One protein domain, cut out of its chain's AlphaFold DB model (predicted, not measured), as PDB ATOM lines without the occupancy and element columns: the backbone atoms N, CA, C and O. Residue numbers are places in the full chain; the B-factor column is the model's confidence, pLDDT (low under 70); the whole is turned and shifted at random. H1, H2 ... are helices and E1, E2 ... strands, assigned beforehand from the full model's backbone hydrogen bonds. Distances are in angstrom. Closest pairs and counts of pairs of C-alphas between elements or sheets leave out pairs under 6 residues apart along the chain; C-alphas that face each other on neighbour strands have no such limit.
ATOM      1  N   THR A  29      32.171  37.346  -8.139       82.50
ATOM      2  CA  THR A  29      32.552  38.664  -7.572       82.50
ATOM      3  C   THR A  29      32.938  38.708  -6.087       82.50
ATOM      4  O   THR A  29      33.560  39.673  -5.655       82.50
ATOM      5  N   ASN A  30      32.635  37.672  -5.303       85.38
ATOM      6  CA  ASN A  30      32.962  37.582  -3.875       85.38
ATOM      7  C   ASN A  30      34.004  36.500  -3.539       85.38
ATOM      8  O   ASN A  30      34.227  36.189  -2.368       85.38
ATOM      9  N   ILE A  31      34.648  35.914  -4.547       87.38
ATOM     10  CA  ILE A  31      35.627  34.847  -4.371       87.38
ATOM     11  C   ILE A  31      37.034  35.403  -4.590       87.38
ATOM     12  O   ILE A  31      37.422  35.803  -5.686       87.38
ATOM     13  N   LYS A  32      37.826  35.393  -3.515       88.44
ATOM     14  CA  LYS A  32      39.243  35.757  -3.562       88.44
ATOM     15  C   LYS A  32      40.074  34.534  -3.925       88.44
ATOM     16  O   LYS A  32      40.045  33.535  -3.206       88.44
ATOM     17  N   LEU A  33      40.843  34.650  -5.000       88.69
ATOM     18  CA  LEU A  33      41.859  33.675  -5.360       88.69
ATOM     19  C   LEU A  33      43.139  33.960  -4.574       88.69
ATOM     20  O   LEU A  33      43.747  35.019  -4.729       88.69
ATOM     21  N   LYS A  34      43.568  33.012  -3.740       87.50
ATOM     22  CA  LYS A  34      44.902  33.036  -3.134       87.50
ATOM     23  C   LYS A  34      45.798  32.074  -3.890       87.50
ATOM     24  O   LYS A  34      45.553  30.868  -3.897       87.50
ATOM     25  N   LEU A  35      46.852  32.624  -4.471       84.81
ATOM     26  CA  LEU A  35      47.846  31.880  -5.218       84.81
ATOM     27  C   LEU A  35      49.152  31.794  -4.422       84.81
ATOM     28  O   LEU A  35      49.643  32.798  -3.909       84.81
ATOM     29  N   HIS A  36      49.715  30.592  -4.325       79.94
ATOM     30  CA  HIS A  36      51.077  30.372  -3.850       79.94
ATOM     31  C   HIS A  36      51.866  29.648  -4.942       79.94
ATOM     32  O   HIS A  36      51.488  28.553  -5.357       79.94
ATOM     33  N   CYS A  37      52.939  30.277  -5.419       75.81
ATOM     34  CA  CYS A  37      53.811  29.741  -6.461       75.81
ATOM     35  C   CYS A  37      55.111  29.273  -5.822       75.81
ATOM     36  O   CYS A  37      55.768  30.042  -5.118       75.81
ATOM     37  N   LYS A  38      55.515  28.041  -6.111       69.06
ATOM     38  CA  LYS A  38      56.837  27.537  -5.759       69.06
ATOM     39  C   LYS A  38      57.431  26.853  -6.980       69.06
ATOM     40  O   LYS A  38      56.875  25.876  -7.478       69.06
ATOM     41  N   SER A  39      58.553  27.370  -7.471       66.75
ATOM     42  CA  SER A  39      59.337  26.642  -8.468       66.75
ATOM     43  C   SER A  39      59.809  25.326  -7.856       66.75
ATOM     44  O   SER A  39      60.265  25.307  -6.706       66.75
ATOM     45  N   LYS A  40      59.703  24.230  -8.604       61.84
ATOM     46  CA  LYS A  40      60.461  23.030  -8.287       61.84
ATOM     47  C   LYS A  40      61.852  23.232  -8.886       61.84
ATOM     48  O   LYS A  40      61.997  23.192 -10.103       61.84
ATOM     49  N   ASN A  41      62.858  23.510  -8.060       58.62
ATOM     50  CA  ASN A  41      64.240  23.385  -8.523       58.62
ATOM     51  C   ASN A  41      64.528  21.890  -8.698       58.62
ATOM     52  O   ASN A  41      64.890  21.225  -7.733       58.62
ATOM     53  N   ASP A  42      64.312  21.368  -9.902       58.31
ATOM     54  CA  ASP A  42      64.849  20.080 -10.330       58.31
ATOM     55  C   ASP A  42      65.972  20.398 -11.328       58.31
ATOM     56  O   ASP A  42      65.713  20.685 -12.496       58.31
ATOM     57  N   ASP A  43      67.215  20.409 -10.844       55.50
ATOM     58  CA  ASP A  43      68.443  20.881 -11.512       55.50
ATOM     59  C   ASP A  43      68.866  20.108 -12.795       55.50
ATOM     60  O   ASP A  43      70.039  20.100 -13.159       55.50
ATOM     61  N   LEU A  44      67.945  19.457 -13.519       54.75
ATOM     62  CA  LEU A  44      68.212  18.649 -14.721       54.75
ATOM     63  C   LEU A  44      67.084  18.755 -15.775       54.75
ATOM     64  O   LEU A  44      66.496  17.759 -16.186       54.75
ATOM     65  N   GLY A  45      66.806  19.974 -16.250       53.69
ATOM     66  CA  GLY A  45      66.236  20.209 -17.590       53.69
ATOM     67  C   GLY A  45      64.709  20.269 -17.745       53.69
ATOM     68  O   GLY A  45      64.253  20.655 -18.816       53.69
ATOM     69  N   ASP A  46      63.916  19.970 -16.715       61.69
ATOM     70  CA  ASP A  46      62.447  20.085 -16.757       61.69
ATOM     71  C   ASP A  46      61.959  21.112 -15.718       61.69
ATOM     72  O   ASP A  46      61.650  20.771 -14.573       61.69
ATOM     73  N   TYR A  47      61.860  22.394 -16.100       67.62
ATOM     74  CA  TYR A  47      61.275  23.409 -15.217       67.62
ATOM     75  C   TYR A  47      59.774  23.153 -15.052       67.62
ATOM     76  O   TYR A  47      58.979  23.340 -15.979       67.62
ATOM     77  N   LYS A  48      59.372  22.741 -13.848       69.19
ATOM     78  CA  LYS A  48      57.968  22.592 -13.447       69.19
ATOM     79  C   LYS A  48      57.678  23.528 -12.284       69.19
ATOM     80  O   LYS A  48      58.338  23.486 -11.247       69.19
ATOM     81  N   GLY A  49      56.685  24.394 -12.455       65.62
ATOM     82  CA  GLY A  49      56.200  25.243 -11.373       65.62
ATOM     83  C   GLY A  49      55.061  24.556 -10.628       65.62
ATOM     84  O   GLY A  49      54.085  24.168 -11.259       65.62
ATOM     85  N   PHE A  50      55.129  24.484  -9.298       65.50
ATOM     86  CA  PHE A  50      53.986  24.088  -8.475       65.50
ATOM     87  C   PHE A  50      53.169  25.310  -8.071       65.50
ATOM     88  O   PHE A  50      53.699  26.268  -7.497       65.50
ATOM     89  N   TRP A  51      51.869  25.274  -8.364       76.94
ATOM     90  CA  TRP A  51      50.961  26.381  -8.090       76.94
ATOM     91  C   TRP A  51      49.766  25.886  -7.284       76.94
ATOM     92  O   TRP A  51      49.043  24.968  -7.676       76.94
ATOM     93  N   TYR A  52      49.588  26.518  -6.130       80.94
ATOM     94  CA  TYR A  52      48.553  26.205  -5.164       80.94
ATOM     95  C   TYR A  52      47.501  27.297  -5.259       80.94
ATOM     96  O   TYR A  52      47.763  28.457  -4.918       80.94
ATOM     97  N   PHE A  53      46.306  26.924  -5.689       84.25
ATOM     98  CA  PHE A  53      45.193  27.845  -5.829       84.25
ATOM     99  C   PHE A  53      44.192  27.570  -4.726       84.25
ATOM    100  O   PHE A  53      43.739  26.443  -4.549       84.25
ATOM    101  N   ASN A  54      43.846  28.601  -3.969       85.81
ATOM    102  CA  ASN A  54      42.846  28.492  -2.924       85.81
ATOM    103  C   ASN A  54      41.706  29.452  -3.213       85.81
ATOM    104  O   ASN A  54      41.925  30.660  -3.334       85.81
ATOM    105  N   TRP A  55      40.498  28.910  -3.275       88.38
ATOM    106  CA  TRP A  55      39.271  29.688  -3.335       88.38
ATOM    107  C   TRP A  55      38.140  28.919  -2.648       88.38
ATOM    108  O   TRP A  55      38.122  27.691  -2.637       88.38
ATOM    109  N   GLY A  56      37.215  29.631  -2.000       84.19
ATOM    110  CA  GLY A  56      36.086  28.997  -1.303       84.19
ATOM    111  C   GLY A  56      36.491  27.957  -0.246       84.19
ATOM    112  O   GLY A  56      35.823  26.938  -0.122       84.19
ATOM    113  N   GLN A  57      37.599  28.188   0.474       84.69
ATOM    114  CA  GLN A  57      38.196  27.260   1.456       84.69
ATOM    115  C   GLN A  57      38.671  25.913   0.884       84.69
ATOM    116  O   GLN A  57      39.037  25.018   1.644       84.69
ATOM    117  N   LYS A  58      38.709  25.762  -0.442       86.12
ATOM    118  CA  LYS A  58      39.235  24.575  -1.111       86.12
ATOM    119  C   LYS A  58      40.588  24.876  -1.730       86.12
ATOM    120  O   LYS A  58      40.807  25.961  -2.272       86.12
ATOM    121  N   SER A  59      41.477  23.894  -1.644       88.06
ATOM    122  CA  SER A  59      42.780  23.917  -2.295       88.06
ATOM    123  C   SER A  59      42.720  23.112  -3.585       88.06
ATOM    124  O   SER A  59      42.263  21.970  -3.598       88.06
ATOM    125  N   HIS A  60      43.207  23.716  -4.658       86.50
ATOM    126  CA  HIS A  60      43.268  23.157  -5.996       86.50
ATOM    127  C   HIS A  60      44.700  23.246  -6.526       86.50
ATOM    128  O   HIS A  60      45.451  24.166  -6.189       86.50
ATOM    129  N   TRP A  61      45.057  22.283  -7.369       84.00
ATOM    130  CA  TRP A  61      46.425  22.040  -7.808       84.00
ATOM    131  C   TRP A  61      46.470  21.963  -9.320       84.00
ATOM    132  O   TRP A  61      45.778  21.127  -9.900       84.00
ATOM    133  N   PHE A  62      47.274  22.824  -9.941       83.50
ATOM    134  CA  PHE A  62      47.388  22.868 -11.394       83.50
ATOM    135  C   PHE A  62      48.811  23.193 -11.839       83.50
ATOM    136  O   PHE A  62      49.448  24.104 -11.305       83.50
ATOM    137  N   ASP A  63      49.260  22.495 -12.880       84.00
ATOM    138  CA  ASP A  63      50.515  22.781 -13.569       84.00
ATOM    139  C   ASP A  63      50.296  23.861 -14.629       84.00
ATOM    140  O   ASP A  63      49.940  23.585 -15.784       84.00
ATOM    141  N   ILE A  64      50.525  25.116 -14.248       82.56
ATOM    142  CA  ILE A  64      50.326  26.238 -15.170       82.56
ATOM    143  C   ILE A  64      51.568  26.590 -16.006       82.56
ATOM    144  O   ILE A  64      51.492  27.424 -16.908       82.56
ATOM    145  N   TYR A  65      52.704  25.945 -15.728       83.31
ATOM    146  CA  TYR A  65      53.862  25.935 -16.617       83.31
ATOM    147  C   TYR A  65      54.657  24.635 -16.468       83.31
ATOM    148  O   TYR A  65      55.061  24.267 -15.361       83.31
ATOM    149  N   ILE A  66      54.894  23.966 -17.594       84.69
ATOM    150  CA  ILE A  66      55.775  22.804 -17.734       84.69
ATOM    151  C   ILE A  66      56.679  23.081 -18.931       84.69
ATOM    152  O   ILE A  66      56.172  23.207 -20.043       84.69
ATOM    153  N   ASP A  67      57.996  23.146 -18.736       80.19
ATOM    154  CA  ASP A  67      58.920  23.563 -19.797       80.19
ATOM    155  C   ASP A  67      58.799  22.719 -21.071       80.19
ATOM    156  O   ASP A  67      58.498  23.248 -22.139       80.19
ATOM    157  N   SER A  68      58.883  21.394 -20.950       81.81
ATOM    158  CA  SER A  68      58.732  20.465 -22.076       81.81
ATOM    159  C   SER A  68      57.392  20.588 -22.815       81.81
ATOM    160  O   SER A  68      57.314  20.287 -24.007       81.81
ATOM    161  N   ARG A  69      56.336  21.067 -22.146       83.56
ATOM    162  CA  ARG A  69      55.014  21.311 -22.746       83.56
ATOM    163  C   ARG A  69      54.905  22.706 -23.362       83.56
ATOM    164  O   ARG A  69      54.257  22.847 -24.397       83.56
ATOM    165  N   ASP A  70      55.476  23.720 -22.713       84.12
ATOM    166  CA  ASP A  70      55.099  25.128 -22.880       84.12
ATOM    167  C   ASP A  70      56.204  26.009 -23.462       84.12
ATOM    168  O   ASP A  70      55.898  27.019 -24.091       84.12
ATOM    169  N   ASN A  71      57.473  25.627 -23.316       81.88
ATOM    170  CA  ASN A  71      58.633  26.446 -23.681       81.88
ATOM    171  C   ASN A  71      58.612  26.895 -25.151       81.88
ATOM    172  O   ASN A  71      58.976  28.031 -25.472       81.88
ATOM    173  N   LEU A  72      58.131  26.022 -26.042       82.06
ATOM    174  CA  LEU A  72      57.966  26.309 -27.469       82.06
ATOM    175  C   LEU A  72      56.580  26.860 -27.832       82.06
ATOM    176  O   LEU A  72      56.410  27.379 -28.932       82.06
ATOM    177  N   LYS A  73      55.597  26.753 -26.931       81.25
ATOM    178  CA  LYS A  73      54.198  27.121 -27.192       81.25
ATOM    179  C   LYS A  73      53.842  28.523 -26.712       81.25
ATOM    180  O   LYS A  73      53.011  29.178 -27.332       81.25
ATOM    181  N   CYS A  74      54.441  28.991 -25.617       82.25
ATOM    182  CA  CYS A  74      54.165  30.317 -25.077       82.25
ATOM    183  C   CYS A  74      55.409  30.986 -24.476       82.25
ATOM    184  O   CYS A  74      56.126  30.421 -23.656       82.25
ATOM    185  N   VAL A  75      55.637  32.242 -24.874       83.94
ATOM    186  CA  VAL A  75      56.537  33.173 -24.166       83.94
ATOM    187  C   VAL A  75      55.773  33.855 -23.028       83.94
ATOM    188  O   VAL A  75      56.285  33.985 -21.918       83.94
ATOM    189  N   VAL A  76      54.518  34.224 -23.307       85.69
ATOM    190  CA  VAL A  76      53.535  34.691 -22.329       85.69
ATOM    191  C   VAL A  76      52.407  33.664 -22.277       85.69
ATOM    192  O   VAL A  76      51.657  33.515 -23.238       85.69
ATOM    193  N   CYS A  77      52.305  32.927 -21.176       86.56
ATOM    194  CA  CYS A  77      51.288  31.904 -20.967       86.56
ATOM    195  C   CYS A  77      50.132  32.517 -20.165       86.56
ATOM    196  O   CYS A  77      50.302  32.891 -19.004       86.56
ATOM    197  N   GLN A  78      48.971  32.669 -20.799       89.88
ATOM    198  CA  GLN A  78      47.807  33.327 -20.205       89.88
ATOM    199  C   GLN A  78      46.811  32.285 -19.696       89.88
ATOM    200  O   GLN A  78      46.384  31.409 -20.447       89.88
ATOM    201  N   TRP A  79      46.443  32.402 -18.424       90.19
ATOM    202  CA  TRP A  79      45.544  31.491 -17.728       90.19
ATOM    203  C   TRP A  79      44.362  32.245 -17.140       90.19
ATOM    204  O   TRP A  79      44.534  33.248 -16.451       90.19
ATOM    205  N   ASN A  80      43.166  31.715 -17.364       91.06
ATOM    206  CA  ASN A  80      41.940  32.178 -16.745       91.06
ATOM    207  C   ASN A  80      41.463  31.154 -15.710       91.06
ATOM    208  O   ASN A  80      41.194  30.005 -16.061       91.06
ATOM    209  N   ILE A  81      41.387  31.538 -14.435       90.62
ATOM    210  CA  ILE A  81      40.977  30.640 -13.349       90.62
ATOM    211  C   ILE A  81      39.478  30.778 -13.128       90.62
ATOM    212  O   ILE A  81      39.012  31.814 -12.659       90.62
ATOM    213  N   GLN A  82      38.748  29.711 -13.442       89.75
ATOM    214  CA  GLN A  82      37.298  29.625 -13.300       89.75
ATOM    215  C   GLN A  82      36.922  28.563 -12.265       89.75
ATOM    216  O   GLN A  82      37.732  27.713 -11.895       89.75
ATOM    217  N   ALA A  83      35.655  28.549 -11.843       85.81
ATOM    218  CA  ALA A  83      35.157  27.542 -10.902       85.81
ATOM    219  C   ALA A  83      35.317  26.100 -11.426       85.81
ATOM    220  O   ALA A  83      35.515  25.182 -10.633       85.81
ATOM    221  N   LYS A  84      35.265  25.912 -12.754       85.25
ATOM    222  CA  LYS A  84      35.497  24.617 -13.414       85.25
ATOM    223  C   LYS A  84      36.971  24.198 -13.467       85.25
ATOM    224  O   LYS A  84      37.247  23.024 -13.679       85.25
ATOM    225  N   GLY A  85      37.903  25.130 -13.271       84.69
ATOM    226  CA  GLY A  85      39.339  24.900 -13.400       84.69
ATOM    227  C   GLY A  85      40.057  25.985 -14.214       84.69
ATOM    228  O   GLY A  85      39.435  26.964 -14.641       84.69
ATOM    229  N   PRO A  86      41.378  25.840 -14.405       87.75
ATOM    230  CA  PRO A  86      42.185  26.751 -15.203       87.75
ATOM    231  C   PRO A  86      41.941  26.539 -16.702       87.75
ATOM    232  O   PRO A  86      41.914  25.413 -17.188       87.75
ATOM    233  N   CYS A  87      41.833  27.632 -17.450       88.50
ATOM    234  CA  CYS A  87      41.747  27.630 -18.906       88.50
ATOM    235  C   CYS A  87      42.940  28.398 -19.481       88.50
ATOM    236  O   CYS A  87      43.117  29.576 -19.169       88.50
ATOM    237  N   ARG A  88      43.755  27.758 -20.322       86.88
ATOM    238  CA  ARG A  88      44.849  28.432 -21.034       86.88
ATOM    239  C   ARG A  88      44.295  29.104 -22.292       86.88
ATOM    240  O   ARG A  88      43.543  28.469 -23.024       86.88
ATOM    241  N   TRP A  89      44.648  30.359 -22.573       77.69
ATOM    242  CA  TRP A  89      44.308  30.963 -23.869       77.69
ATOM    243  C   TRP A  89      45.138  30.330 -25.001       77.69
ATOM    244  O   TRP A  89      46.312  30.013 -24.806       77.69
TER     245      TRP A  89
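AT A GLANCE: This is residues 29 to 89 of the 94 residues of the protein "S-protein homolog" of Manihot esculenta (UniProt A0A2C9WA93). A three-stranded antiparallel sheet, E1 - E2 - E3, forms one long layer, and a smaller two-stranded hairpin, E4 and E5, lies set off from it with few contacts between the two. The short helix H1 sits in the turn where the chain, having left the sheet after E3, folds back into E4, at the same end of the model as the loop of residues 41 to 47. The printed part has 61 residues, with five named strands and one named helix in the order E1 E2 E3 H1 E4 E5, and its class is mostly strand. It is only just loose, close to compact, with a radius of gyration of the C-alphas of 12.9 A, and it is elongated, spanning 40 by 23 by 15 A.

HOW THE PARTS SIT: Begin with E2, residues 48 to 55, the inner strand of the larger sheet. Its neighbour E1, residues 34 to 40, is an edge strand and forms an antiparallel hairpin with it at 164 degrees; look for N 36 and O 52, 3.0 A apart, and N 54 and O 34, 2.8 A apart. The other edge strand is E3, residues 58 to 62, which forms a hairpin with E2 at 155 degrees, with N 60 and O 53 at 2.8 A. E1, E2 and E3 make a meander, each strand the antiparallel neighbour of the one before. E4, residues 76 to 82, and E5, residues 85 to 88, form an antiparallel hairpin at 153 degrees, with N 80 and O 87 within hydrogen-bond range at 2.8 A. E4 is apart from E1, E2 and E3, while the closest C-alphas of E3 and E5, those of Phe 62 and Pro 86, are 7.5 A apart. H1, residues 67 to 70, is not on the larger sheet, but only just, with 4 pairs of C-alphas within 10 A. It is too short for any O i to N i+4 pair, and its one O i to N i+3 pair is within range.

IN THESE COORDINATES: Find C-alpha 34 at (44.902, 33.036, -3.134); from there E1 runs 19.2 A to C-alpha 40. E2 runs back over 22.4 A to C-alpha 55 at (39.271, 29.688, -3.335), and E3 covers 13.2 A. H1 measures 5.2 A. E4 runs 19.3 A, and E5, 10.1 A long, ends at C-alpha 88 at (44.849, 28.432, -21.034).

THE WHOLE: Look for the two C-alphas farthest apart at Thr 29 and Leu 44, 41.5 A from each other. The printed part has no cut. The link from E1 to E2 is short, the other links are tight, and no link is long. The mean pLDDT of the printed part is 80.0, and residues 38 to 50 are under 70.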